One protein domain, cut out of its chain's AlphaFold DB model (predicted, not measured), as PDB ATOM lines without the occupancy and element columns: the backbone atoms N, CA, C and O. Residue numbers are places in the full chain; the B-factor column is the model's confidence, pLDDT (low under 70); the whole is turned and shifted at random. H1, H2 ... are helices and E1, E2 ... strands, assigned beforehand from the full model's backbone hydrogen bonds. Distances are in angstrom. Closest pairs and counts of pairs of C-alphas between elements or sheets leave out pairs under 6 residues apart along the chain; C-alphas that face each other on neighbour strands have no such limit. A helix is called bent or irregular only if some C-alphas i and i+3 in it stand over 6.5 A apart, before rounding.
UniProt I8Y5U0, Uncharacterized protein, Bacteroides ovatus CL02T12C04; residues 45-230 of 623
ATOM      1  N   GLU A  45     -50.253 -38.975  13.643       85.19
ATOM      2  CA  GLU A  45     -49.576 -37.675  13.701       85.19
ATOM      3  C   GLU A  45     -50.614 -36.610  14.074       85.19
ATOM      4  O   GLU A  45     -51.643 -36.510  13.412       85.19
ATOM      5  N   LEU A  46     -50.351 -35.822  15.116       87.56
ATOM      6  CA  LEU A  46     -51.177 -34.672  15.485       87.56
ATOM      7  C   LEU A  46     -50.494 -33.371  15.072       87.56
ATOM      8  O   LEU A  46     -49.301 -33.183  15.319       87.56
ATOM      9  N   CYS A  47     -51.260 -32.461  14.479       89.06
ATOM     10  CA  CYS A  47     -50.814 -31.142  14.049       89.06
ATOM     11  C   CYS A  47     -51.381 -30.053  14.967       89.06
ATOM     12  O   CYS A  47     -52.595 -29.952  15.127       89.06
ATOM     13  N   PHE A  48     -50.521 -29.194  15.512       89.88
ATOM     14  CA  PHE A  48     -50.904 -28.070  16.371       89.88
ATOM     15  C   PHE A  48     -50.452 -26.754  15.747       89.88
ATOM     16  O   PHE A  48     -49.255 -26.538  15.591       89.88
ATOM     17  N   SER A  49     -51.392 -25.877  15.409       89.50
ATOM     18  CA  SER A  49     -51.120 -24.536  14.881       89.50
ATOM     19  C   SER A  49     -51.260 -23.505  15.997       89.50
ATOM     20  O   SER A  49     -52.365 -23.264  16.482       89.50
ATOM     21  N   LEU A  50     -50.135 -22.941  16.431       88.06
ATOM     22  CA  LEU A  50     -50.021 -22.102  17.628       88.06
ATOM     23  C   LEU A  50     -49.328 -20.782  17.274       88.06
ATOM     24  O   LEU A  50     -48.540 -20.731  16.331       88.06
ATOM     25  N   LYS A  51     -49.572 -19.723  18.044       84.44
ATOM     26  CA  LYS A  51     -48.844 -18.452  17.924       84.44
ATOM     27  C   LYS A  51     -47.903 -18.279  19.108       84.44
ATOM     28  O   LYS A  51     -48.292 -18.540  20.242       84.44
ATOM     29  N   LEU A  52     -46.667 -17.860  18.849       80.31
ATOM     30  CA  LEU A  52     -45.675 -17.571  19.885       80.31
ATOM     31  C   LEU A  52     -45.387 -16.075  19.889       80.31
ATOM     32  O   LEU A  52     -45.103 -15.509  18.835       80.31
ATOM     33  N   SER A  53     -45.394 -15.457  21.067       74.56
ATOM     34  CA  SER A  53     -44.993 -14.062  21.227       74.56
ATOM     35  C   SER A  53     -43.860 -13.939  22.231       74.56
ATOM     36  O   SER A  53     -43.905 -14.472  23.340       74.56
ATOM     37  N   LEU A  54     -42.828 -13.198  21.836       65.44
ATOM     38  CA  LEU A  54     -41.795 -12.700  22.741       65.44
ATOM     39  C   LEU A  54     -42.116 -11.278  23.232       65.44
ATOM     40  O   LEU A  54     -41.390 -10.770  24.079       65.44
ATOM     41  N   ASN A  55     -43.178 -10.646  22.722       51.06
ATOM     42  CA  ASN A  55     -43.471  -9.222  22.913       51.06
ATOM     43  C   ASN A  55     -44.599  -8.968  23.917       51.06
ATOM     44  O   ASN A  55     -44.657  -7.901  24.514       51.06
ATOM     45  N   GLU A  56     -45.472  -9.947  24.152       46.28
ATOM     46  CA  GLU A  56     -46.600  -9.781  25.064       46.28
ATOM     47  C   GLU A  56     -46.112  -9.887  26.511       46.28
ATOM     48  O   GLU A  56     -45.655 -10.934  26.985       46.28
ATOM     49  N   ASN A  57     -46.169  -8.769  27.229       42.78
ATOM     50  CA  ASN A  57     -46.032  -8.763  28.672       42.78
ATOM     51  C   ASN A  57     -47.443  -8.875  29.256       42.78
ATOM     52  O   ASN A  57     -48.123  -7.875  29.443       42.78
ATOM     53  N   ALA A  58     -47.894 -10.087  29.580       35.66
ATOM     54  CA  ALA A  58     -49.119 -10.265  30.366       35.66
ATOM     55  C   ALA A  58     -48.924  -9.896  31.859       35.66
ATOM     56  O   ALA A  58     -49.762 -10.227  32.692       35.66
ATOM     57  N   GLY A  59     -47.815  -9.238  32.237       40.50
ATOM     58  CA  GLY A  59     -47.523  -8.938  33.634       40.50
ATOM     59  C   GLY A  59     -46.779  -7.631  33.864       40.50
ATOM     60  O   GLY A  59     -45.658  -7.455  33.396       40.50
ATOM     61  N   MET A  60     -47.383  -6.737  34.650       42.25
ATOM     62  CA  MET A  60     -46.714  -5.546  35.167       42.25
ATOM     63  C   MET A  60     -45.517  -5.929  36.057       42.25
ATOM     64  O   MET A  60     -45.650  -6.668  37.034       42.25
ATOM     65  N   THR A  61     -44.365  -5.365  35.701       45.44
ATOM     66  CA  THR A  61     -43.141  -5.174  36.489       45.44
ATOM     67  C   THR A  61     -43.318  -4.653  37.912       45.44
ATOM     68  O   THR A  61     -44.128  -3.732  38.078       45.44
ATOM     69  N   ARG A  62     -42.478  -4.997  38.903       49.00
ATOM     70  CA  ARG A  62     -42.291  -4.069  40.045       49.00
ATOM     71  C   ARG A  62     -41.725  -2.716  39.592       49.00
ATOM     72  O   ARG A  62     -42.087  -1.689  40.155       49.00
ATOM     73  N   THR A  63     -40.903  -2.703  38.541       42.16
ATOM     74  CA  THR A  63     -40.289  -1.502  37.943       42.16
ATOM     75  C   THR A  63     -41.182  -0.737  36.963       42.16
ATOM     76  O   THR A  63     -40.905   0.436  36.721       42.16
ATOM     77  N   THR A  64     -42.227  -1.363  36.407       44.25
ATOM     78  CA  THR A  64     -43.021  -0.807  35.289       44.25
ATOM     79  C   THR A  64     -44.493  -0.573  35.606       44.25
ATOM     80  O   THR A  64     -45.245  -0.167  34.724       44.25
ATOM     81  N   SER A  65     -44.943  -0.786  36.848       38.19
ATOM     82  CA  SER A  65     -46.352  -0.561  37.175       38.19
ATOM     83  C   SER A  65     -46.718   0.933  37.114       38.19
ATOM     84  O   SER A  65     -46.511   1.680  38.069       38.19
ATOM     85  N   GLY A  66     -47.230   1.382  35.966       38.03
ATOM     86  CA  GLY A  66     -47.659   2.765  35.737       38.03
ATOM     87  C   GLY A  66     -47.722   3.226  34.277       38.03
ATOM     88  O   GLY A  66     -48.324   4.265  34.026       38.03
ATOM     89  N   SER A  67     -47.149   2.491  33.321       38.78
ATOM     90  CA  SER A  67     -47.295   2.775  31.887       38.78
ATOM     91  C   SER A  67     -47.938   1.578  31.188       38.78
ATOM     92  O   SER A  67     -47.402   0.476  31.268       38.78
ATOM     93  N   ASP A  68     -49.042   1.806  30.470       35.09
ATOM     94  CA  ASP A  68     -49.692   0.864  29.530       35.09
ATOM     95  C   ASP A  68     -48.798   0.526  28.309       35.09
ATOM     96  O   ASP A  68     -49.276   0.091  27.264       35.09
ATOM     97  N   GLU A  69     -47.491   0.771  28.404       38.66
ATOM     98  CA  GLU A  69     -46.542   0.590  27.313       38.66
ATOM     99  C   GLU A  69     -46.080  -0.872  27.281       38.66
ATOM    100  O   GLU A  69     -45.474  -1.382  28.233       38.66
ATOM    101  N   GLU A  70     -46.397  -1.548  26.171       37.66
ATOM    102  CA  GLU A  70     -45.837  -2.846  25.802       37.66
ATOM    103  C   GLU A  70     -44.315  -2.796  25.951       37.66
ATOM    104  O   GLU A  70     -43.597  -2.115  25.225       37.66
ATOM    105  N   THR A  71     -43.809  -3.526  26.936       40.34
ATOM    106  CA  THR A  71     -42.377  -3.640  27.206       40.34
ATOM    107  C   THR A  71     -41.829  -4.781  26.356       40.34
ATOM    108  O   THR A  71     -41.772  -5.938  26.772       40.34
ATOM    109  N   THR A  72     -41.480  -4.451  25.118       43.16
ATOM    110  CA  THR A  72     -40.735  -5.291  24.178       43.16
ATOM    111  C   THR A  72     -39.341  -5.647  24.731       43.16
ATOM    112  O   THR A  72     -38.892  -5.143  25.760       43.16
ATOM    113  N   ARG A  73     -38.667  -6.643  24.142       53.06
ATOM    114  CA  ARG A  73     -37.536  -7.321  24.806       53.06
ATOM    115  C   ARG A  73     -36.239  -7.181  24.024       53.06
ATOM    116  O   ARG A  73     -36.151  -7.722  22.924       53.06
ATOM    117  N   PRO A  74     -35.195  -6.550  24.587       49.50
ATOM    118  CA  PRO A  74     -33.907  -6.479  23.930       49.50
ATOM    119  C   PRO A  74     -33.251  -7.861  23.951       49.50
ATOM    120  O   PRO A  74     -33.147  -8.516  24.989       49.50
ATOM    121  N   GLY A  75     -32.802  -8.294  22.786       52.25
ATOM    122  CA  GLY A  75     -31.992  -9.482  22.593       52.25
ATOM    123  C   GLY A  75     -31.416  -9.412  21.193       52.25
ATOM    124  O   GLY A  75     -32.126  -9.040  20.260       52.25
ATOM    125  N   PHE A  76     -30.136  -9.732  21.044       59.03
ATOM    126  CA  PHE A  76     -29.549  -9.872  19.713       59.03
ATOM    127  C   PHE A  76     -30.163 -11.101  19.021       59.03
ATOM    128  O   PHE A  76     -30.645 -11.996  19.712       59.03
ATOM    129  N   GLY A  77     -30.152 -11.186  17.684       62.38
ATOM    130  CA  GLY A  77     -30.880 -12.227  16.929       62.38
ATOM    131  C   GLY A  77     -30.737 -13.656  17.487       62.38
ATOM    132  O   GLY A  77     -31.731 -14.362  17.635       62.38
ATOM    133  N   ASN A  78     -29.532 -14.037  17.921       67.88
ATOM    134  CA  ASN A  78     -29.257 -15.345  18.531       67.88
ATOM    135  C   ASN A  78     -29.921 -15.559  19.907       67.88
ATOM    136  O   ASN A  78     -30.315 -16.672  20.229       67.88
ATOM    137  N   GLU A  79     -30.081 -14.510  20.715       71.75
ATOM    138  CA  GLU A  79     -30.709 -14.575  22.046       71.75
ATOM    139  C   GLU A  79     -32.239 -14.710  21.971       71.75
ATOM    140  O   GLU A  79     -32.890 -15.019  22.974       71.75
ATOM    141  N   ASN A  80     -32.823 -14.416  20.805       72.75
ATOM    142  CA  ASN A  80     -34.247 -14.584  20.503       72.75
ATOM    143  C   ASN A  80     -34.536 -15.889  19.743       72.75
ATOM    144  O   ASN A  80     -35.701 -16.219  19.528       72.75
ATOM    145  N   ALA A  81     -33.503 -16.615  19.313       76.25
ATOM    146  CA  ALA A  81     -33.664 -17.781  18.462       76.25
ATOM    147  C   ALA A  81     -34.360 -18.937  19.199       76.25
ATOM    148  O   ALA A  81     -34.079 -19.240  20.362       76.25
ATOM    149  N   ILE A  82     -35.273 -19.604  18.495       81.50
ATOM    150  CA  ILE A  82     -35.966 -20.803  18.965       81.50
ATOM    151  C   ILE A  82     -35.385 -21.992  18.201       81.50
ATOM    152  O   ILE A  82     -35.613 -22.136  17.003       81.50
ATOM    153  N   HIS A  83     -34.652 -22.858  18.896       81.88
ATOM    154  CA  HIS A  83     -34.046 -24.054  18.303       81.88
ATOM    155  C   HIS A  83     -34.833 -25.322  18.632       81.88
ATOM    156  O   HIS A  83     -34.908 -26.248  17.824       81.88
ATOM    157  N   SER A  84     -35.453 -25.375  19.813       87.25
ATOM    158  CA  SER A  84     -36.303 -26.499  20.210       87.25
ATOM    159  C   SER A  84     -37.547 -26.035  20.952       87.25
ATOM    160  O   SER A  84     -37.520 -25.029  21.661       87.25
ATOM    161  N   VAL A  85     -38.632 -26.794  20.804       91.38
ATOM    162  CA  VAL A  85     -39.915 -26.522  21.456       91.38
ATOM    163  C   VAL A  85     -40.356 -27.751  22.242       91.38
ATOM    164  O   VAL A  85     -40.291 -28.877  21.751       91.38
ATOM    165  N   CYS A  86     -40.811 -27.533  23.468       94.06
ATOM    166  CA  CYS A  86     -41.457 -28.514  24.323       94.06
ATOM    167  C   CYS A  86     -42.940 -28.152  24.452       94.06
ATOM    168  O   CYS A  86     -43.275 -27.090  24.980       94.06
ATOM    169  N   LEU A  87     -43.815 -29.040  23.986       94.25
ATOM    170  CA  LEU A  87     -45.265 -28.929  24.145       94.25
ATOM    171  C   LEU A  87     -45.699 -29.801  25.319       94.25
ATOM    172  O   LEU A  87     -45.412 -30.999  25.323       94.25
ATOM    173  N   PHE A  88     -46.383 -29.211  26.295       94.94
ATOM    174  CA  PHE A  88     -46.867 -29.897  27.493       94.94
ATOM    175  C   PHE A  88     -48.388 -29.934  27.502       94.94
ATOM    176  O   PHE A  88     -49.032 -28.935  27.192       94.94
ATOM    177  N   PHE A  89     -48.945 -31.064  27.921       93.19
ATOM    178  CA  PHE A  89     -50.376 -31.318  27.978       93.19
ATOM    179  C   PHE A  89     -50.748 -31.798  29.379       93.19
ATOM    180  O   PHE A  89     -50.260 -32.826  29.860       93.19
ATOM    181  N   GLU A  90     -51.602 -31.025  30.036       92.38
ATOM    182  CA  GLU A  90     -52.202 -31.336  31.329       92.38
ATOM    183  C   GLU A  90     -53.660 -31.731  31.118       92.38
ATOM    184  O   GLU A  90     -54.423 -30.980  30.508       92.38
ATOM    185  N   ASP A  91     -54.043 -32.907  31.604       90.38
ATOM    186  CA  ASP A  91     -55.428 -33.363  31.543       90.38
ATOM    187  C   ASP A  91     -56.290 -32.518  32.482       90.38
ATOM    188  O   ASP A  91     -55.916 -32.297  33.635       90.38
ATOM    189  N   LEU A  92     -57.445 -32.059  31.996       89.62
ATOM    190  CA  LEU A  92     -58.417 -31.314  32.787       89.62
ATOM    191  C   LEU A  92     -59.712 -32.113  32.967       89.62
ATOM    192  O   LEU A  92     -60.128 -32.871  32.089       89.62
ATOM    193  N   ASP A  93     -60.365 -31.919  34.109       86.00
ATOM    194  CA  ASP A  93     -61.734 -32.359  34.338       86.00
ATOM    195  C   ASP A  93     -62.748 -31.443  33.625       86.00
ATOM    196  O   ASP A  93     -62.408 -30.396  33.068       86.00
ATOM    197  N   ASN A  94     -64.029 -31.819  33.660       79.25
ATOM    198  CA  ASN A  94     -65.107 -31.038  33.035       79.25
ATOM    199  C   ASN A  94     -65.311 -29.646  33.672       79.25
ATOM    200  O   ASN A  94     -66.036 -28.826  33.114       79.25
ATOM    201  N   GLY A  95     -64.718 -29.387  34.841       76.62
ATOM    202  CA  GLY A  95     -64.694 -28.080  35.498       76.62
ATOM    203  C   GLY A  95     -63.466 -27.238  35.140       76.62
ATOM    204  O   GLY A  95     -63.341 -26.128  35.650       76.62
ATOM    205  N   GLY A  96     -62.569 -27.745  34.287       80.06
ATOM    206  CA  GLY A  96     -61.335 -27.073  33.889       80.06
ATOM    207  C   GLY A  96     -60.195 -27.182  34.907       80.06
ATOM    208  O   GLY A  96     -59.219 -26.440  34.789       80.06
ATOM    209  N   ASN A  97     -60.292 -28.080  35.894       83.25
ATOM    210  CA  ASN A  97     -59.250 -28.302  36.902       83.25
ATOM    211  C   ASN A  97     -58.343 -29.476  36.509       83.25
ATOM    212  O   ASN A  97     -58.822 -30.399  35.854       83.25
ATOM    213  N   PRO A  98     -57.066 -29.505  36.935       84.00
ATOM    214  CA  PRO A  98     -56.179 -30.640  36.687       84.00
ATOM    215  C   PRO A  98     -56.785 -31.979  37.135       84.00
ATOM    216  O   PRO A  98     -57.157 -32.161  38.298       84.00
ATOM    217  N   ALA A  99     -56.879 -32.928  36.205       77.69
ATOM    218  CA  ALA A  99     -57.436 -34.252  36.436       77.69
ATOM    219  C   ALA A  99     -56.388 -35.175  37.085       77.69
ATOM    220  O   ALA A  99     -55.565 -35.800  36.419       77.69
ATOM    221  N   GLY A 100     -56.437 -35.292  38.414       68.69
ATOM    222  CA  GLY A 100     -55.549 -36.169  39.187       68.69
ATOM    223  C   GLY A 100     -54.152 -35.583  39.443       68.69
ATOM    224  O   GLY A 100     -53.922 -34.391  39.278       68.69
ATOM    225  N   GLN A 101     -53.215 -36.426  39.900       61.03
ATOM    226  CA  GLN A 101     -51.823 -36.040  40.209       61.03
ATOM    227  C   GLN A 101     -50.808 -36.505  39.150       61.03
ATOM    228  O   GLN A 101     -49.612 -36.576  39.426       61.03
ATOM    229  N   ASN A 102     -51.264 -36.882  37.954       65.31
ATOM    230  CA  ASN A 102     -50.367 -37.430  36.942       65.31
ATOM    231  C   ASN A 102     -49.437 -36.336  36.382       65.31
ATOM    232  O   ASN A 102     -49.889 -35.208  36.162       65.31
ATOM    233  N   PRO A 103     -48.155 -36.650  36.122       78.12
ATOM    234  CA  PRO A 103     -47.263 -35.724  35.440       78.12
ATOM    235  C   PRO A 103     -47.818 -35.385  34.051       78.12
ATOM    236  O   PRO A 103     -48.424 -36.224  33.380       78.12
ATOM    237  N   LYS A 104     -47.603 -34.144  33.615       90.25
ATOM    238  CA  LYS A 104     -48.014 -33.657  32.296       90.25
ATOM    239  C   LYS A 104     -47.328 -34.491  31.219       90.25
ATOM    240  O   LYS A 104     -46.123 -34.737  31.285       90.25
ATOM    241  N   THR A 105     -48.079 -34.879  30.196       90.56
ATOM    242  CA  THR A 105     -47.477 -35.518  29.021       90.56
ATOM    243  C   THR A 105     -46.810 -34.437  28.187       90.56
ATOM    244  O   THR A 105     -47.409 -33.387  27.958       90.56
ATOM    245  N   TRP A 106     -45.582 -34.659  27.726       92.62
ATOM    246  CA  TRP A 106     -44.876 -33.642  26.959       92.62
ATOM    247  C   TRP A 106     -44.031 -34.210  25.827       92.62
ATOM    248  O   TRP A 106     -43.592 -35.361  25.869       92.62
ATOM    249  N   PHE A 107     -43.823 -33.382  24.805       91.62
ATOM    250  CA  PHE A 107     -43.111 -33.739  23.583       91.62
ATOM    251  C   PHE A 107     -42.097 -32.664  23.229       91.62
ATOM    252  O   PHE A 107     -42.422 -31.477  23.233       91.62
ATOM    253  N   ARG A 108     -40.885 -33.090  22.865       91.56
ATOM    254  CA  ARG A 108     -39.892 -32.223  22.232       91.56
ATOM    255  C   ARG A 108     -40.040 -32.305  20.724       91.56
ATOM    256  O   ARG A 108     -39.968 -33.395  20.159       91.56
ATOM    257  N   VAL A 109     -40.185 -31.158  20.081       89.25
ATOM    258  CA  VAL A 109     -40.283 -31.032  18.628       89.25
ATOM    259  C   VAL A 109     -39.276 -29.989  18.124       89.25
ATOM    260  O   VAL A 109     -38.970 -29.029  18.844       89.25
ATOM    261  N   PRO A 110     -38.708 -30.172  16.919       86.19
ATOM    262  CA  PRO A 110     -37.897 -29.135  16.292       86.19
ATOM    263  C   PRO A 110     -38.763 -27.910  15.986       86.19
ATOM    264  O   PRO A 110     -39.956 -28.047  15.708       86.19
ATOM    265  N   TYR A 111     -38.165 -26.718  16.019       84.88
ATOM    266  CA  TYR A 111     -38.851 -25.507  15.583       84.88
ATOM    267  C   TYR A 111     -38.954 -25.488  14.047       84.88
ATOM    268  O   TYR A 111     -37.917 -25.519  13.384       84.88
ATOM    269  N   PRO A 112     -40.166 -25.467  13.464       80.56
ATOM    270  CA  PRO A 112     -40.341 -25.587  12.017       80.56
ATOM    271  C   PRO A 112     -40.277 -24.240  11.273       80.56
ATOM    272  O   PRO A 112     -40.466 -24.224  10.059       80.56
ATOM    273  N   GLY A 113     -40.037 -23.127  11.979       78.12
ATOM    274  CA  GLY A 113     -40.330 -21.775  11.487       78.12
ATOM    275  C   GLY A 113     -41.812 -21.422  11.659       78.12
ATOM    276  O   GLY A 113     -42.637 -22.302  11.913       78.12
ATOM    277  N   ALA A 114     -42.165 -20.141  11.549       77.69
ATOM    278  CA  ALA A 114     -43.567 -19.716  11.491       77.69
ATOM    279  C   ALA A 114     -43.926 -19.223  10.092       77.69
ATOM    280  O   ALA A 114     -43.076 -18.785   9.322       77.69
ATOM    281  N   ALA A 115     -45.215 -19.295   9.790       75.81
ATOM    282  CA  ALA A 115     -45.806 -18.684   8.618       75.81
ATOM    283  C   ALA A 115     -45.784 -17.140   8.721       75.81
ATOM    284  O   ALA A 115     -45.589 -16.596   9.811       75.81
ATOM    285  N   PRO A 116     -46.022 -16.412   7.608       71.75
ATOM    286  CA  PRO A 116     -46.018 -14.943   7.593       71.75
ATOM    287  C   PRO A 116     -47.009 -14.278   8.561       71.75
ATOM    288  O   PRO A 116     -46.841 -13.116   8.915       71.75
ATOM    289  N   ASP A 117     -48.048 -14.998   8.986       70.50
ATOM    290  CA  ASP A 117     -49.038 -14.557   9.976       70.50
ATOM    291  C   ASP A 117     -48.632 -14.863  11.435       70.50
ATOM    292  O   ASP A 117     -49.421 -14.656  12.363       70.50
ATOM    293  N   GLY A 118     -47.408 -15.363  11.640       70.38
ATOM    294  CA  GLY A 118     -46.836 -15.720  12.937       70.38
ATOM    295  C   GLY A 118     -47.255 -17.095  13.462       70.38
ATOM    296  O   GLY A 118     -46.867 -17.464  14.574       70.38
ATOM    297  N   THR A 119     -48.033 -17.875  12.704       80.69
ATOM    298  CA  THR A 119     -48.474 -19.207  13.132       80.69
ATOM    299  C   THR A 119     -47.392 -20.263  12.913       80.69
ATOM    300  O   THR A 119     -46.838 -20.412  11.826       80.69
ATOM    301  N   VAL A 120     -47.116 -21.046  13.954       84.12
ATOM    302  CA  VAL A 120     -46.183 -22.175  13.949       84.12
ATOM    303  C   VAL A 120     -46.980 -23.475  13.987       84.12
ATOM    304  O   VAL A 120     -47.785 -23.684  14.897       84.12
ATOM    305  N   THR A 121     -46.748 -24.368  13.024       87.94
ATOM    306  CA  THR A 121     -47.414 -25.677  12.975       87.94
ATOM    307  C   THR A 121     -46.477 -26.785  13.441       87.94
ATOM    308  O   THR A 121     -45.544 -27.171  12.738       87.94
ATOM    309  N   PHE A 122     -46.756 -27.344  14.613       88.56
ATOM    310  CA  PHE A 122     -46.010 -28.454  15.194       88.56
ATOM    311  C   PHE A 122     -46.636 -29.795  14.842       88.56
ATOM    312  O   PHE A 122     -47.856 -29.937  14.860       88.56
ATOM    313  N   LYS A 123     -45.790 -30.792  14.591       87.88
ATOM    314  CA  LYS A 123     -46.200 -32.174  14.332       87.88
ATOM    315  C   LYS A 123     -45.709 -33.079  15.449       87.88
ATOM    316  O   LYS A 123     -44.508 -33.130  15.717       87.88
ATOM    317  N   ILE A 124     -46.627 -33.796  16.087       86.06
ATOM    318  CA  ILE A 124     -46.326 -34.770  17.136       86.06
ATOM    319  C   ILE A 124     -46.633 -36.161  16.595       86.06
ATOM    320  O   ILE A 124     -47.784 -36.489  16.318       86.06
ATOM    321  N   ASN A 125     -45.597 -36.988  16.461       75.12
ATOM    322  CA  ASN A 125     -45.741 -38.381  16.049       75.12
ATOM    323  C   ASN A 125     -45.938 -39.281  17.271       75.12
ATOM    324  O   ASN A 125     -45.054 -39.380  18.125       75.12
ATOM    325  N   HIS A 126     -47.074 -39.974  17.346       70.06
ATOM    326  CA  HIS A 126     -47.349 -40.911  18.433       70.06
ATOM    327  C   HIS A 126     -46.780 -42.311  18.149       70.06
ATOM    328  O   HIS A 126     -47.255 -43.030  17.270       70.06
ATOM    329  N   GLY A 127     -45.806 -42.738  18.962       51.97
ATOM    330  CA  GLY A 127     -45.296 -44.111  19.022       51.97
ATOM    331  C   GLY A 127     -44.905 -44.499  20.456       51.97
ATOM    332  O   GLY A 127     -44.351 -43.687  21.188       51.97
ATOM    333  N   GLY A 128     -45.199 -45.733  20.884       58.19
ATOM    334  CA  GLY A 128     -44.858 -46.227  22.231       58.19
ATOM    335  C   GLY A 128     -45.885 -45.910  23.334       58.19
ATOM    336  O   GLY A 128     -47.079 -45.780  23.055       58.19
ATOM    337  N   SER A 129     -45.419 -45.861  24.592       55.34
ATOM    338  CA  SER A 129     -46.229 -45.775  25.825       55.34
ATOM    339  C   SER A 129     -46.622 -44.356  26.264       55.34
ATOM    340  O   SER A 129     -47.465 -44.227  27.144       55.34
ATOM    341  N   ASN A 130     -46.055 -43.303  25.661       65.75
ATOM    342  CA  ASN A 130     -46.389 -41.903  25.959       65.75
ATOM    343  C   ASN A 130     -47.406 -41.388  24.923       65.75
ATOM    344  O   ASN A 130     -47.032 -40.939  23.836       65.75
ATOM    345  N   ARG A 131     -48.707 -41.519  25.214       76.25
ATOM    346  CA  ARG A 131     -49.798 -41.126  24.306       76.25
ATOM    347  C   ARG A 131     -50.686 -40.074  24.947       76.25
ATOM    348  O   ARG A 131     -51.038 -40.203  26.115       76.25
ATOM    349  N   LEU A 132     -51.080 -39.081  24.154       86.19
ATOM    350  CA  LEU A 132     -52.148 -38.171  24.545       86.19
ATOM    351  C   LEU A 132     -53.471 -38.927  24.554       86.19
ATOM    352  O   LEU A 132     -53.673 -39.852  23.768       86.19
ATOM    353  N   THR A 133     -54.360 -38.527  25.446       86.94
ATOM    354  CA  THR A 133     -55.726 -39.039  25.511       86.94
ATOM    355  C   THR A 133     -56.704 -37.989  25.001       86.94
ATOM    356  O   THR A 133     -56.392 -36.798  24.994       86.94
ATOM    357  N   THR A 134     -57.896 -38.404  24.588       87.50
ATOM    358  CA  THR A 134     -59.001 -37.481  24.308       87.50
ATOM    359  C   THR A 134     -59.428 -36.698  25.554       87.50
ATOM    360  O   THR A 134     -59.063 -37.035  26.686       87.50
ATOM    361  N   GLY A 135     -60.189 -35.624  25.343       88.06
ATOM    362  CA  GLY A 135     -60.739 -34.777  26.401       88.06
ATOM    363  C   GLY A 135     -60.093 -33.395  26.485       88.06
ATOM    364  O   GLY A 135     -59.251 -33.026  25.663       88.06
ATOM    365  N   LEU A 136     -60.529 -32.621  27.480       91.12
ATOM    366  CA  LEU A 136     -60.064 -31.258  27.714       91.12
ATOM    367  C   LEU A 136     -58.622 -31.266  28.235       91.12
ATOM    368  O   LEU A 136     -58.304 -31.971  29.194       91.12
ATOM    369  N   LYS A 137     -57.756 -30.476  27.601       91.62
ATOM    370  CA  LYS A 137     -56.345 -30.308  27.957       91.62
ATOM    371  C   LYS A 137     -56.037 -28.850  28.236       91.62
ATOM    372  O   LYS A 137     -56.618 -27.959  27.620       91.62
ATOM    373  N   LYS A 138     -55.045 -28.618  29.090       93.69
ATOM    374  CA  LYS A 138     -54.309 -27.357  29.149       93.69
ATOM    375  C   LYS A 138     -52.944 -27.540  28.503       93.69
ATOM    376  O   LYS A 138     -52.181 -28.424  28.891       93.69
ATOM    377  N   VAL A 139     -52.667 -26.720  27.501       94.81
ATOM    378  CA  VAL A 139     -51.447 -26.748  26.699       94.81
ATOM    379  C   VAL A 139     -50.494 -25.674  27.206       94.81
ATOM    380  O   VAL A 139     -50.906 -24.534  27.408       94.81
ATOM    381  N   TYR A 140     -49.224 -26.023  27.385       95.06
ATOM    382  CA  TYR A 140     -48.149 -25.081  27.706       95.06
ATOM    383  C   TYR A 140     -46.998 -25.240  26.718       95.06
ATOM    384  O   TYR A 140     -46.788 -26.324  26.164       95.06
ATOM    385  N   ILE A 141     -46.226 -24.171  26.535       93.56
ATOM    386  CA  ILE A 141     -45.085 -24.141  25.623       93.56
ATOM    387  C   ILE A 141     -43.844 -23.675  26.373       93.56
ATOM    388  O   ILE A 141     -43.808 -22.582  26.936       93.56
ATOM    389  N   GLY A 142     -42.804 -24.500  26.327       93.00
ATOM    390  CA  GLY A 142     -41.443 -24.107  26.672       93.00
ATOM    391  C   GLY A 142     -40.552 -24.180  25.444       93.00
ATOM    392  O   GLY A 142     -40.751 -25.034  24.587       93.00
ATOM    393  N   VAL A 143     -39.552 -23.316  25.345       89.81
ATOM    394  CA  VAL A 143     -38.583 -23.331  24.245       89.81
ATOM    395  C   VAL A 143     -37.161 -23.338  24.777       89.81
ATOM    396  O   VAL A 143     -36.884 -22.796  25.848       89.81
ATOM    397  N   ASN A 144     -36.276 -24.010  24.041       88.75
ATOM    398  CA  ASN A 144     -34.864 -24.213  24.380       88.75
ATOM    399  C   ASN A 144     -34.626 -24.822  25.778       88.75
ATOM    400  O   ASN A 144     -33.538 -24.716  26.332       88.75
ATOM    401  N   LEU A 145     -35.632 -25.487  26.356       90.44
ATOM    402  CA  LEU A 145     -35.503 -26.127  27.663       90.44
ATOM    403  C   LEU A 145     -34.559 -27.323  27.591       90.44
ATOM    404  O   LEU A 145     -34.661 -28.138  26.668       90.44
ATOM    405  N   SER A 146     -33.742 -27.531  28.619       89.25
ATOM    406  CA  SER A 146     -33.058 -28.811  28.815       89.25
ATOM    407  C   SER A 146     -34.069 -29.932  29.118       89.25
ATOM    408  O   SER A 146     -35.224 -29.683  29.472       89.25
ATOM    409  N   GLN A 147     -33.660 -31.194  28.963       90.69
ATOM    410  CA  GLN A 147     -34.506 -32.344  29.318       90.69
ATOM    411  C   GLN A 147     -34.949 -32.272  30.788       90.69
ATOM    412  O   GLN A 147     -36.131 -32.415  31.081       90.69
ATOM    413  N   LYS A 148     -34.017 -31.953  31.696       90.44
ATOM    414  CA  LYS A 148     -34.281 -31.846  33.138       90.44
ATOM    415  C   LYS A 148     -35.280 -30.737  33.462       90.44
ATOM    416  O   LYS A 148     -36.158 -30.933  34.295       90.44
ATOM    417  N   GLN A 149     -35.158 -29.586  32.801       91.69
ATOM    418  CA  GLN A 149     -36.092 -28.469  32.963       91.69
ATOM    419  C   GLN A 149     -37.503 -28.865  32.497       91.69
ATOM    420  O   GLN A 149     -38.480 -28.616  33.200       91.69
ATOM    421  N   ALA A 150     -37.616 -29.535  31.346       93.31
ATOM    422  CA  ALA A 150     -38.901 -30.016  30.849       93.31
ATOM    423  C   ALA A 150     -39.535 -31.059  31.787       93.31
ATOM    424  O   ALA A 150     -40.701 -30.918  32.151       93.31
ATOM    425  N   ASP A 151     -38.764 -32.047  32.251       92.50
ATOM    426  CA  ASP A 151     -39.243 -33.066  33.195       92.50
ATOM    427  C   ASP A 151     -39.691 -32.448  34.532       92.50
ATOM    428  O   ASP A 151     -40.724 -32.830  35.081       92.50
ATOM    429  N   CYS A 152     -38.974 -31.433  35.022       92.19
ATOM    430  CA  CYS A 152     -39.326 -30.700  36.239       92.19
ATOM    431  C   CYS A 152     -40.661 -29.944  36.114       92.19
ATOM    432  O   CYS A 152     -41.478 -29.958  37.041       92.19
ATOM    433  N   PHE A 153     -40.922 -29.321  34.957       93.62
ATOM    434  CA  PHE A 153     -42.227 -28.716  34.690       93.62
ATOM    435  C   PHE A 153     -43.332 -29.770  34.564       93.62
ATOM    436  O   PHE A 153     -44.419 -29.607  35.128       93.62
ATOM    437  N   ALA A 154     -43.055 -30.856  33.844       92.75
ATOM    438  CA  ALA A 154     -44.015 -31.925  33.620       92.75
ATOM    439  C   ALA A 154     -44.478 -32.564  34.934       92.75
ATOM    440  O   ALA A 154     -45.669 -32.808  35.125       92.75
ATOM    441  N   ASP A 155     -43.565 -32.730  35.884       90.81
ATOM    442  CA  ASP A 155     -43.825 -33.227  37.232       90.81
ATOM    443  C   ASP A 155     -44.389 -32.136  38.171       90.81
ATOM    444  O   ASP A 155     -43.973 -31.989  39.314       90.81
ATOM    445  N   GLY A 156     -45.340 -31.330  37.686       88.12
ATOM    446  CA  GLY A 156     -46.099 -30.379  38.511       88.12
ATOM    447  C   GLY A 156     -45.459 -29.002  38.714       88.12
ATOM    448  O   GLY A 156     -45.770 -28.341  39.703       88.12
ATOM    449  N   ASN A 157     -44.592 -28.551  37.799       89.94
ATOM    450  CA  ASN A 157     -43.831 -27.300  37.937       89.94
ATOM    451  C   ASN A 157     -43.129 -27.220  39.298       89.94
ATOM    452  O   ASN A 157     -43.309 -26.260  40.056       89.94
ATOM    453  N   LYS A 158     -42.396 -28.290  39.627       90.38
ATOM    454  CA  LYS A 158     -41.581 -28.377  40.840       90.38
ATOM    455  C   LYS A 158     -40.443 -27.359  40.794       90.38
ATOM    456  O   LYS A 158     -40.152 -26.756  39.762       90.38
ATOM    457  N   GLU A 159     -39.812 -27.162  41.944       91.06
ATOM    458  CA  GLU A 159     -38.588 -26.377  42.030       91.06
ATOM    459  C   GLU A 159     -37.499 -27.051  41.193       91.06
ATOM    460  O   GLU A 159     -37.109 -28.194  41.447       91.06
ATOM    461  N   TYR A 160     -37.003 -26.337  40.188       90.25
ATOM    462  CA  TYR A 160     -35.824 -26.736  39.447       90.25
ATOM    463  C   TYR A 160     -34.587 -26.341  40.240       90.25
ATOM    464  O   TYR A 160     -34.446 -25.172  40.586       90.25
ATOM    465  N   ALA A 161     -33.687 -27.286  40.510       88.00
ATOM    466  CA  ALA A 161     -32.432 -27.036  41.210       88.00
ATOM    467  C   ALA A 161     -31.239 -27.391  40.320       88.00
ATOM    468  O   ALA A 161     -31.191 -28.469  39.723       88.00
ATOM    469  N   VAL A 162     -30.252 -26.498  40.274       80.62
ATOM    470  CA  VAL A 162     -29.015 -26.708  39.508       80.62
ATOM    471  C   VAL A 162     -28.230 -27.900  40.086       80.62
ATOM    472  O   VAL A 162     -28.069 -27.966  41.312       80.62
ATOM    473  N   PRO A 163     -27.714 -28.819  39.244       71.06
ATOM    474  CA  PRO A 163     -27.012 -30.028  39.681       71.06
ATOM    475  C   PRO A 163     -25.821 -29.815  40.631       71.06
ATOM    476  O   PRO A 163     -25.150 -28.783  40.641       71.06
ATOM    477  N   GLU A 164     -25.519 -30.855  41.415       64.94
ATOM    478  CA  GLU A 164     -24.514 -30.829  42.487       64.94
ATOM    479  C   GLU A 164     -23.054 -30.672  42.039       64.94
ATOM    480  O   GLU A 164     -22.226 -30.105  42.747       64.94
ATOM    481  N   ASN A 165     -22.728 -31.143  40.845       59.62
ATOM    482  CA  ASN A 165     -21.399 -31.033  40.249       59.62
ATOM    483  C   ASN A 165     -21.103 -29.632  39.685       59.62
ATOM    484  O   ASN A 165     -19.974 -29.346  39.298       59.62
ATOM    485  N   GLU A 166     -22.109 -28.762  39.639       58.88
ATOM    486  CA  GLU A 166     -22.033 -27.416  39.068       58.88
ATOM    487  C   GLU A 166     -22.082 -26.341  40.167       58.88
ATOM    488  O   GLU A 166     -22.226 -25.150  39.893       58.88
ATOM    489  N   LYS A 167     -21.946 -26.764  41.438       57.38
ATOM    490  CA  LYS A 167     -22.163 -25.922  42.618       57.38
ATOM    491  C   LYS A 167     -21.199 -24.767  42.813       57.38
ATOM    492  O   LYS A 167     -21.642 -23.775  43.383       57.38
ATOM    493  N   ASP A 168     -19.986 -24.860  42.280       57.69
ATOM    494  CA  ASP A 168     -18.902 -23.921  42.589       57.69
ATOM    495  C   ASP A 168     -18.353 -23.187  41.351       57.69
ATOM    496  O   ASP A 168     -17.336 -22.495  41.433       57.69
ATOM    497  N   ASN A 169     -18.999 -23.334  40.186       62.47
ATOM    498  CA  ASN A 169     -18.536 -22.735  38.936       62.47
ATOM    499  C   ASN A 169     -19.603 -21.828  38.320       62.47
ATOM    500  O   ASN A 169     -20.598 -22.298  37.772       62.47
ATOM    501  N   TYR A 170     -19.342 -20.522  38.342       62.59
ATOM    502  CA  TYR A 170     -20.191 -19.500  37.729       62.59
ATOM    503  C   TYR A 170     -20.500 -19.779  36.255       62.59
ATOM    504  O   TYR A 170     -21.616 -19.551  35.793       62.59
ATOM    505  N   GLY A 171     -19.519 -20.333  35.532       61.44
ATOM    506  CA  GLY A 171     -19.707 -20.781  34.158       61.44
ATOM    507  C   GLY A 171     -20.823 -21.806  34.043       61.44
ATOM    508  O   GLY A 171     -21.719 -21.626  33.236       61.44
ATOM    509  N   SER A 172     -20.818 -22.827  34.898       65.69
ATOM    510  CA  SER A 172     -21.827 -23.885  34.882       65.69
ATOM    511  C   SER A 172     -23.223 -23.366  35.236       65.69
ATOM    512  O   SER A 172     -24.182 -23.728  34.568       65.69
ATOM    513  N   LEU A 173     -23.346 -22.447  36.202       73.81
ATOM    514  CA  LEU A 173     -24.645 -21.852  36.535       73.81
ATOM    515  C   LEU A 173     -25.215 -21.014  35.377       73.81
ATOM    516  O   LEU A 173     -26.407 -21.096  35.082       73.81
ATOM    517  N   ALA A 174     -24.368 -20.228  34.708       70.62
ATOM    518  CA  ALA A 174     -24.763 -19.483  33.515       70.62
ATOM    519  C   ALA A 174     -25.092 -20.418  32.334       70.62
ATOM    520  O   ALA A 174     -26.061 -20.165  31.624       70.62
ATOM    521  N   GLU A 175     -24.335 -21.507  32.147       73.62
ATOM    522  CA  GLU A 175     -24.620 -22.529  31.129       73.62
ATOM    523  C   GLU A 175     -25.951 -23.248  31.369       73.62
ATOM    524  O   GLU A 175     -26.657 -23.538  30.409       73.62
ATOM    525  N   GLU A 176     -26.317 -23.527  32.620       78.94
ATOM    526  CA  GLU A 176     -27.548 -24.255  32.939       78.94
ATOM    527  C   GLU A 176     -28.804 -23.433  32.615       78.94
ATOM    528  O   GLU A 176     -29.792 -23.955  32.095       78.94
ATOM    529  N   TYR A 177     -28.774 -22.128  32.890       72.94
ATOM    530  CA  TYR A 177     -29.929 -21.258  32.671       72.94
ATOM    531  C   TYR A 177     -29.926 -20.532  31.314       72.94
ATOM    532  O   TYR A 177     -30.989 -20.157  30.815       72.94
ATOM    533  N   ALA A 178     -28.759 -20.330  30.702       76.81
ATOM    534  CA  ALA A 178     -28.609 -19.665  29.411       76.81
ATOM    535  C   ALA A 178     -27.458 -20.290  28.602       76.81
ATOM    536  O   ALA A 178     -26.428 -19.648  28.444       76.81
ATOM    537  N   PRO A 179     -27.576 -21.521  28.086       72.50
ATOM    538  CA  PRO A 179     -26.463 -22.220  27.439       72.50
ATOM    539  C   PRO A 179     -25.859 -21.483  26.227       72.50
ATOM    540  O   PRO A 179     -26.557 -20.874  25.409       72.50
ATOM    541  N   GLY A 180     -24.527 -21.549  26.106       63.66
ATOM    542  CA  GLY A 180     -23.760 -21.050  24.962       63.66
ATOM    543  C   GLY A 180     -22.326 -20.642  25.310       63.66
ATOM    544  O   GLY A 180     -21.991 -20.360  26.453       63.66
ATOM    545  N   ARG A 181     -21.431 -20.601  24.316       52.19
ATOM    546  CA  ARG A 181     -20.006 -20.312  24.569       52.19
ATOM    547  C   ARG A 181     -19.800 -18.869  25.060       52.19
ATOM    548  O   ARG A 181     -20.270 -17.934  24.422       52.19
ATOM    549  N   GLY A 182     -19.018 -18.713  26.135       50.97
ATOM    550  CA  GLY A 182     -18.465 -17.434  26.601       50.97
ATOM    551  C   GLY A 182     -19.093 -16.919  27.900       50.97
ATOM    552  O   GLY A 182     -20.287 -16.628  27.962       50.97
ATOM    553  N   ILE A 183     -18.283 -16.783  28.954       49.09
ATOM    554  CA  ILE A 183     -18.643 -16.035  30.168       49.09
ATOM    555  C   ILE A 183     -18.183 -14.595  29.926       49.09
ATOM    556  O   ILE A 183     -17.069 -14.221  30.277       49.09
ATOM    557  N   GLY A 184     -19.017 -13.795  29.263       52.53
ATOM    558  CA  GLY A 184     -18.806 -12.351  29.196       52.53
ATOM    559  C   GLY A 184     -18.116 -11.775  27.961       52.53
ATOM    560  O   GLY A 184     -17.836 -12.454  26.976       52.53
ATOM    561  N   LEU A 185     -17.861 -10.467  28.063       50.75
ATOM    562  CA  LEU A 185     -17.195  -9.587  27.100       50.75
ATOM    563  C   LEU A 185     -15.735  -9.974  26.868       50.75
ATOM    564  O   LEU A 185     -14.825  -9.329  27.392       50.75
ATOM    565  N   VAL A 186     -15.505 -11.032  26.093       46.66
ATOM    566  CA  VAL A 186     -14.156 -11.400  25.659       46.66
ATOM    567  C   VAL A 186     -13.787 -10.603  24.406       46.66
ATOM    568  O   VAL A 186     -14.329 -10.828  23.329       46.66
ATOM    569  N   GLU A 187     -12.834  -9.695  24.613       43.94
ATOM    570  CA  GLU A 187     -12.048  -8.910  23.650       43.94
ATOM    571  C   GLU A 187     -12.789  -7.965  22.687       43.94
ATOM    572  O   GLU A 187     -13.906  -8.193  22.244       43.94
ATOM    573  N   GLU A 188     -12.113  -6.851  22.402       40.91
ATOM    574  CA  GLU A 188     -12.563  -5.581  21.800       40.91
ATOM    575  C   GLU A 188     -13.128  -5.662  20.373       40.91
ATOM    576  O   GLU A 188     -13.419  -4.637  19.756       40.91
ATOM    577  N   ASN A 189     -13.339  -6.862  19.844       38.00
ATOM    578  CA  ASN A 189     -13.930  -7.030  18.532       38.00
ATOM    579  C   ASN A 189     -15.453  -6.942  18.639       38.00
ATOM    580  O   ASN A 189     -16.104  -7.834  19.182       38.00
ATOM    581  N   ARG A 190     -16.036  -5.892  18.047       39.22
ATOM    582  CA  ARG A 190     -17.438  -5.912  17.600       39.22
ATOM    583  C   ARG A 190     -17.607  -7.148  16.701       39.22
ATOM    584  O   ARG A 190     -17.203  -7.114  15.545       39.22
ATOM    585  N   GLY A 191     -18.093  -8.255  17.262       39.12
ATOM    586  CA  GLY A 191     -18.215  -9.544  16.570       39.12
ATOM    587  C   GLY A 191     -17.493 -10.732  17.215       39.12
ATOM    588  O   GLY A 191     -17.623 -11.839  16.692       39.12
ATOM    589  N   SER A 192     -16.772 -10.580  18.340       42.56
ATOM    590  CA  SER A 192     -16.431 -11.758  19.148       42.56
ATOM    591  C   SER A 192     -17.741 -12.390  19.628       42.56
ATOM    592  O   SER A 192     -18.619 -11.730  20.182       42.56
ATOM    593  N   ALA A 193     -17.918 -13.657  19.269       41.00
ATOM    594  CA  ALA A 193     -19.172 -14.388  19.322       41.00
ATOM    595  C   ALA A 193     -19.748 -14.474  20.751       41.00
ATOM    596  O   ALA A 193     -19.539 -15.455  21.460       41.00
ATOM    597  N   TYR A 194     -20.527 -13.469  21.158       50.50
ATOM    598  CA  TYR A 194     -21.588 -13.634  22.150       50.50
ATOM    599  C   TYR A 194     -22.643 -14.547  21.511       50.50
ATOM    600  O   TYR A 194     -23.550 -14.099  20.814       50.50
ATOM    601  N   THR A 195     -22.471 -15.858  21.662       52.97
ATOM    602  CA  THR A 195     -23.354 -16.874  21.063       52.97
ATOM    603  C   THR A 195     -24.009 -17.694  22.160       52.97
ATOM    604  O   THR A 195     -23.755 -18.893  22.310       52.97
ATOM    605  N   ARG A 196     -24.809 -17.012  22.984       67.12
ATOM    606  CA  ARG A 196     -25.792 -17.654  23.860       67.12
ATOM    607  C   ARG A 196     -26.997 -17.961  22.981       67.12
ATOM    608  O   ARG A 196     -27.779 -17.066  22.682       67.12
ATOM    609  N   ASN A 197     -27.056 -19.193  22.486       64.31
ATOM    610  CA  ASN A 197     -27.977 -19.571  21.415       64.31
ATOM    611  C   ASN A 197     -29.224 -20.290  21.950       64.31
ATOM    612  O   ASN A 197     -30.221 -20.355  21.253       64.31
ATOM    613  N   ASP A 198     -29.222 -20.775  23.192       76.19
ATOM    614  CA  ASP A 198     -30.280 -21.661  23.691       76.19
ATOM    615  C   ASP A 198     -30.867 -21.171  25.018       76.19
ATOM    616  O   ASP A 198     -31.032 -21.923  25.972       76.19
ATOM    617  N   ILE A 199     -31.191 -19.878  25.098       83.25
ATOM    618  CA  ILE A 199     -31.807 -19.316  26.305       83.25
ATOM    619  C   ILE A 199     -33.181 -19.957  26.509       83.25
ATOM    620  O   ILE A 199     -34.063 -19.830  25.655       83.25
ATOM    621  N   ALA A 200     -33.361 -20.618  27.653       88.19
ATOM    622  CA  ALA A 200     -34.620 -21.228  28.051       88.19
ATOM    623  C   ALA A 200     -35.714 -20.162  28.222       88.19
ATOM    624  O   ALA A 200     -35.522 -19.158  28.918       88.19
ATOM    625  N   MET A 201     -36.876 -20.391  27.608       87.69
ATOM    626  CA  MET A 201     -38.053 -19.529  27.754       87.69
ATOM    627  C   MET A 201     -39.308 -20.372  27.970       87.69
ATOM    628  O   MET A 201     -39.393 -21.507  27.502       87.69
ATOM    629  N   PHE A 202     -40.295 -19.824  28.673       91.19
ATOM    630  CA  PHE A 202     -41.528 -20.535  29.003       91.19
ATOM    631  C   PHE A 202     -42.752 -19.628  28.907       91.19
ATOM    632  O   PHE A 202     -42.645 -18.435  29.184       91.19
ATOM    633  N   CYS A 203     -43.907 -20.168  28.518       88.62
ATOM    634  CA  CYS A 203     -45.142 -19.397  28.425       88.62
ATOM    635  C   CYS A 203     -45.614 -18.863  29.793       88.62
ATOM    636  O   CYS A 203     -45.447 -19.508  30.827       88.62
ATOM    637  N   THR A 204     -46.212 -17.673  29.824       83.31
ATOM    638  CA  THR A 204     -46.732 -17.066  31.063       83.31
ATOM    639  C   THR A 204     -48.007 -17.735  31.554       83.31
ATOM    640  O   THR A 204     -48.289 -17.731  32.749       83.31
ATOM    641  N   GLU A 205     -48.761 -18.339  30.642       87.38
ATOM    642  CA  GLU A 205     -49.973 -19.095  30.925       87.38
ATOM    643  C   GLU A 205     -50.152 -20.236  29.921       87.38
ATOM    644  O   GLU A 205     -49.472 -20.292  28.895       87.38
ATOM    645  N   GLY A 206     -51.029 -21.179  30.255       90.38
ATOM    646  CA  GLY A 206     -51.406 -22.269  29.362       90.38
ATOM    647  C   GLY A 206     -52.823 -22.079  28.842       90.38
ATOM    648  O   GLY A 206     -53.689 -21.622  29.589       90.38
ATOM    649  N   HIS A 207     -53.057 -22.507  27.608       92.31
ATOM    650  CA  HIS A 207     -54.330 -22.347  26.903       92.31
ATOM    651  C   HIS A 207     -55.085 -23.670  26.827       92.31
ATOM    652  O   HIS A 207     -54.474 -24.740  26.778       92.31
ATOM    653  N   GLN A 208     -56.414 -23.620  26.859       92.56
ATOM    654  CA  GLN A 208     -57.234 -24.830  26.825       92.56
ATOM    655  C   GLN A 208     -57.478 -25.313  25.393       92.56
ATOM    656  O   GLN A 208     -57.636 -24.519  24.471       92.56
ATOM    657  N   LEU A 209     -57.532 -26.631  25.220       91.38
ATOM    658  CA  LEU A 209     -57.815 -27.287  23.948       91.38
ATOM    659  C   LEU A 209     -58.499 -28.633  24.196       91.38
ATOM    660  O   LEU A 209     -58.075 -29.391  25.065       91.38
ATOM    661  N   THR A 210     -59.517 -28.971  23.407       91.38
ATOM    662  CA  THR A 210     -60.182 -30.282  23.482       91.38
ATOM    663  C   THR A 210     -59.659 -31.205  22.392       91.38
ATOM    664  O   THR A 210     -59.754 -30.871  21.212       91.38
ATOM    665  N   LEU A 211     -59.148 -32.378  22.779       90.25
ATOM    666  CA  LEU A 211     -58.696 -33.413  21.847       90.25
ATOM    667  C   LEU A 211     -59.789 -34.462  21.604       90.25
ATOM    668  O   LEU A 211     -60.418 -34.938  22.554       90.25
ATOM    669  N   THR A 212     -59.984 -34.861  20.349       88.19
ATOM    670  CA  THR A 212     -60.974 -35.862  19.915       88.19
ATOM    671  C   THR A 212     -60.316 -36.950  19.060       88.19
ATOM    672  O   THR A 212     -59.228 -36.754  18.526       88.19
ATOM    673  N   GLU A 213     -60.943 -38.126  18.947       82.44
ATOM    674  CA  GLU A 213     -60.381 -39.248  18.167       82.44
ATOM    675  C   GLU A 213     -60.352 -38.961  16.660       82.44
ATOM    676  O   GLU A 213     -59.419 -39.363  15.972       82.44
ATOM    677  N   ASP A 214     -61.371 -38.251  16.166       83.44
ATOM    678  CA  ASP A 214     -61.605 -38.033  14.735       83.44
ATOM    679  C   ASP A 214     -60.853 -36.816  14.170       83.44
ATOM    680  O   ASP A 214     -60.979 -36.513  12.983       83.44
ATOM    681  N   ASN A 215     -60.100 -36.090  15.005       84.94
ATOM    682  CA  ASN A 215     -59.396 -34.879  14.601       84.94
ATOM    683  C   ASN A 215     -57.878 -35.010  14.782       84.94
ATOM    684  O   ASN A 215     -57.380 -35.326  15.866       84.94
ATOM    685  N   ASP A 216     -57.143 -34.700  13.719       84.50
ATOM    686  CA  ASP A 216     -55.683 -34.704  13.663       84.50
ATOM    687  C   ASP A 216     -55.084 -33.286  13.652       84.50
ATOM    688  O   ASP A 216     -53.863 -33.135  13.737       84.50
ATOM    689  N   LYS A 217     -55.918 -32.238  13.575       90.25
ATOM    690  CA  LYS A 217     -55.499 -30.834  13.466       90.25
ATOM    691  C   LYS A 217     -56.153 -29.964  14.523       90.25
ATOM    692  O   LYS A 217     -57.369 -29.819  14.589       90.25
ATOM    693  N   TYR A 218     -55.318 -29.291  15.294       91.25
ATOM    694  CA  TYR A 218     -55.731 -28.428  16.383       91.25
ATOM    695  C   TYR A 218     -55.112 -27.047  16.230       91.25
ATOM    696  O   TYR A 218     -53.981 -26.905  15.762       91.25
ATOM    697  N   SER A 219     -55.842 -26.021  16.644       89.38
ATOM    698  CA  SER A 219     -55.363 -24.643  16.630       89.38
ATOM    699  C   SER A 219     -55.757 -23.926  17.906       89.38
ATOM    700  O   SER A 219     -56.874 -24.105  18.390       89.38
ATOM    701  N   ILE A 220     -54.857 -23.085  18.403       88.31
ATOM    702  CA  ILE A 220     -55.127 -22.134  19.482       88.31
ATOM    703  C   ILE A 220     -54.901 -20.747  18.889       88.31
ATOM    704  O   ILE A 220     -53.837 -20.476  18.329       88.31
ATOM    705  N   SER A 221     -55.938 -19.913  18.929       82.81
ATOM    706  CA  SER A 221     -55.915 -18.569  18.344       82.81
ATOM    707  C   SER A 221     -55.089 -17.586  19.165       82.81
ATOM    708  O   SER A 221     -54.488 -16.663  18.612       82.81
ATOM    709  N   GLU A 222     -55.081 -17.798  20.475       85.62
ATOM    710  CA  GLU A 222     -54.374 -17.031  21.476       85.62
ATOM    711  C   GLU A 222     -52.867 -17.238  21.338       85.62
ATOM    712  O   GLU A 222     -52.368 -18.329  21.044       85.62
ATOM    713  N   SER A 223     -52.130 -16.156  21.558       83.44
ATOM    714  CA  SER A 223     -50.678 -16.180  21.560       83.44
ATOM    715  C   SER A 223     -50.155 -16.754  22.878       83.44
ATOM    716  O   SER A 223     -50.668 -16.482  23.966       83.44
ATOM    717  N   PHE A 224     -49.109 -17.572  22.787       84.88
ATOM    718  CA  PHE A 224     -48.316 -17.976  23.934       84.88
ATOM    719  C   PHE A 224     -47.209 -16.948  24.146       84.88
ATOM    720  O   PHE A 224     -46.167 -16.990  23.484       84.88
ATOM    721  N   ALA A 225     -47.426 -16.046  25.099       81.19
ATOM    722  CA  ALA A 225     -46.410 -15.119  25.569       81.19
ATOM    723  C   ALA A 225     -45.308 -15.891  26.310       81.19
ATOM    724  O   ALA A 225     -45.506 -16.370  27.423       81.19
ATOM    725  N   LEU A 226     -44.140 -16.051  25.697       80.44
ATOM    726  CA  LEU A 226     -42.972 -16.690  26.312       80.44
ATOM    727  C   LEU A 226     -42.276 -15.687  27.226       80.44
ATOM    728  O   LEU A 226     -42.326 -14.518  26.907       80.44
ATOM    729  N   LYS A 227     -41.579 -16.078  28.296       81.25
ATOM    730  CA  LYS A 227     -40.629 -15.267  29.089       81.25
ATOM    731  C   LYS A 227     -39.312 -16.018  29.211       81.25
ATOM    732  O   LYS A 227     -39.325 -17.224  29.431       81.25
ATOM    733  N   ARG A 228     -38.176 -15.322  29.109       84.06
ATOM    734  CA  ARG A 228     -36.869 -15.915  29.436       84.06
ATOM    735  C   ARG A 228     -36.828 -16.336  30.895       84.06
ATOM    736  O   ARG A 228     -37.302 -15.599  31.752       84.06
ATOM    737  N   ASN A 229     -36.180 -17.461  31.177       85.75
ATOM    738  CA  ASN A 229     -35.973 -17.953  32.542       85.75
ATOM    739  C   ASN A 229     -34.796 -17.285  33.269       85.75
ATOM    740  O   ASN A 229     -34.499 -17.620  34.410       85.75
ATOM    741  N   VAL A 230     -34.158 -16.311  32.620       85.06
ATOM    742  CA  VAL A 230     -33.004 -15.561  33.120       85.06
ATOM    743  C   VAL A 230     -33.224 -14.066  33.020       85.06
ATOM    744  O   VAL A 230     -33.920 -13.588  32.123       85.06
TER     745      VAL A 230
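Overview. This is residues 45 to 230 of the 623 residues of an uncharacterized protein of Bacteroides ovatus CL02T12C04 (UniProt I8Y5U0). A strongly twisted, branched sheet rolls up into a small, flattened, nearly closed barrel: E1, E4 and the first part of E9 make one wall, E2, E3, E5 and E8 the opposite wall, and bent E9 with short E7 joins them along one side, while E3 and E4 come near each other on the other side without pairing. H2 covers the outside of E2, E6 lies farther out beyond H2, and H1, H3 and the long link of residues 178 to 200 lie toward one end; residues 62 to 67 of another long link stick out. The printed part has 186 residues, with three named helices and nine named strands, and along the chain E1 is followed by H1, then come E2, E3, E4 and E5, then H2, E6 and H3, and at the end E7, E8 and E9; among the neighbour pairs of strands E1 and E9 are parallel and the others antiparallel, a mixed pairing. The class is mixed, helices and strands, though under half of the residues, 82 of 186, are in named elements. The whole is compact, with a radius of gyration of the C-alphas of 18.2 A and spans of 59 by 42 by 33 A.

Along the chain. In the sheet, E5 is residues 135 to 143, 25.0 A from first to last C-alpha, and E2 is residues 84 to 91, 23.3 A. E3 is residues 105 to 110, E7 residues 201 to 203 and E8 residues 207 to 211. E9, the longest strand, is residues 217 to 228, 28.7 A, and bends by 73 degrees at residue 221; it ends with C-alpha 228 at (-36.869, -15.915, 29.436). E1 is residues 45 to 53, 25.2 A, beginning with C-alpha 45 at (-49.576, -37.675, 13.701), and E4 is residues 119 to 125, 19.6 A. Outside the sheet are H1, residues 77 to 80; H2, residues 147 to 154, with C-alpha 147 at (-34.506, -32.344, 29.318); E6, residues 159 to 161; and H3, residues 170 to 177.

Arrangement. E5 has E2 on one side, and E7 and E8 on the other side. Its pairing is staggered: E8 is beside residues 135 to 139, with N 137 and O 209 2.8 A apart, and E7 beside residues 141 to 143, with N 143 and O 201 2.8 A apart. E2 is antiparallel to E5 at 154 degrees, with N 86 and O 142 2.7 A apart. E2 and E3 form a hairpin, with N 89 and O 105 2.8 A apart. E7 and E9 are antiparallel, with N 227 and O 202 2.7 A apart. E9 and E1 are parallel at 41 degrees, with N 218 and O 47 2.8 A apart. E1 and E4 are antiparallel at 148 degrees, with N 48 and O 122 2.8 A apart. The closest C-alphas of edge strands E3 and E4, those of Val 109 and Phe 122, are 7.2 A apart. H2 is on the sheet at a height of 9.0 A, over E2 and along the strands, at 20 degrees to E2 on the local plane; their closest C-alphas, Phe 88 and Ala 154, are 7.1 A apart. E6 pairs with no named strand; the closest C-alphas of E6 and H2, Tyr 160 and Cys 152, are 6.2 A apart. H1 and H3 are not on the sheet and are apart from each other. In H2 and H3 every O i to N i+4 pair is within hydrogen-bond range; H1 is too short for such a pair.

Size, cuts and confidence. The C-alphas farthest apart, those of Asn 94 and Glu 188, are 59.5 A apart. The printed part has no cut. The links E1 to H1, E2 to E3 and H3 to E7 are long. The mean pLDDT of the printed part is 74.6, with 59 residues under 70, among them residues 54 to 78 and 180 to 197.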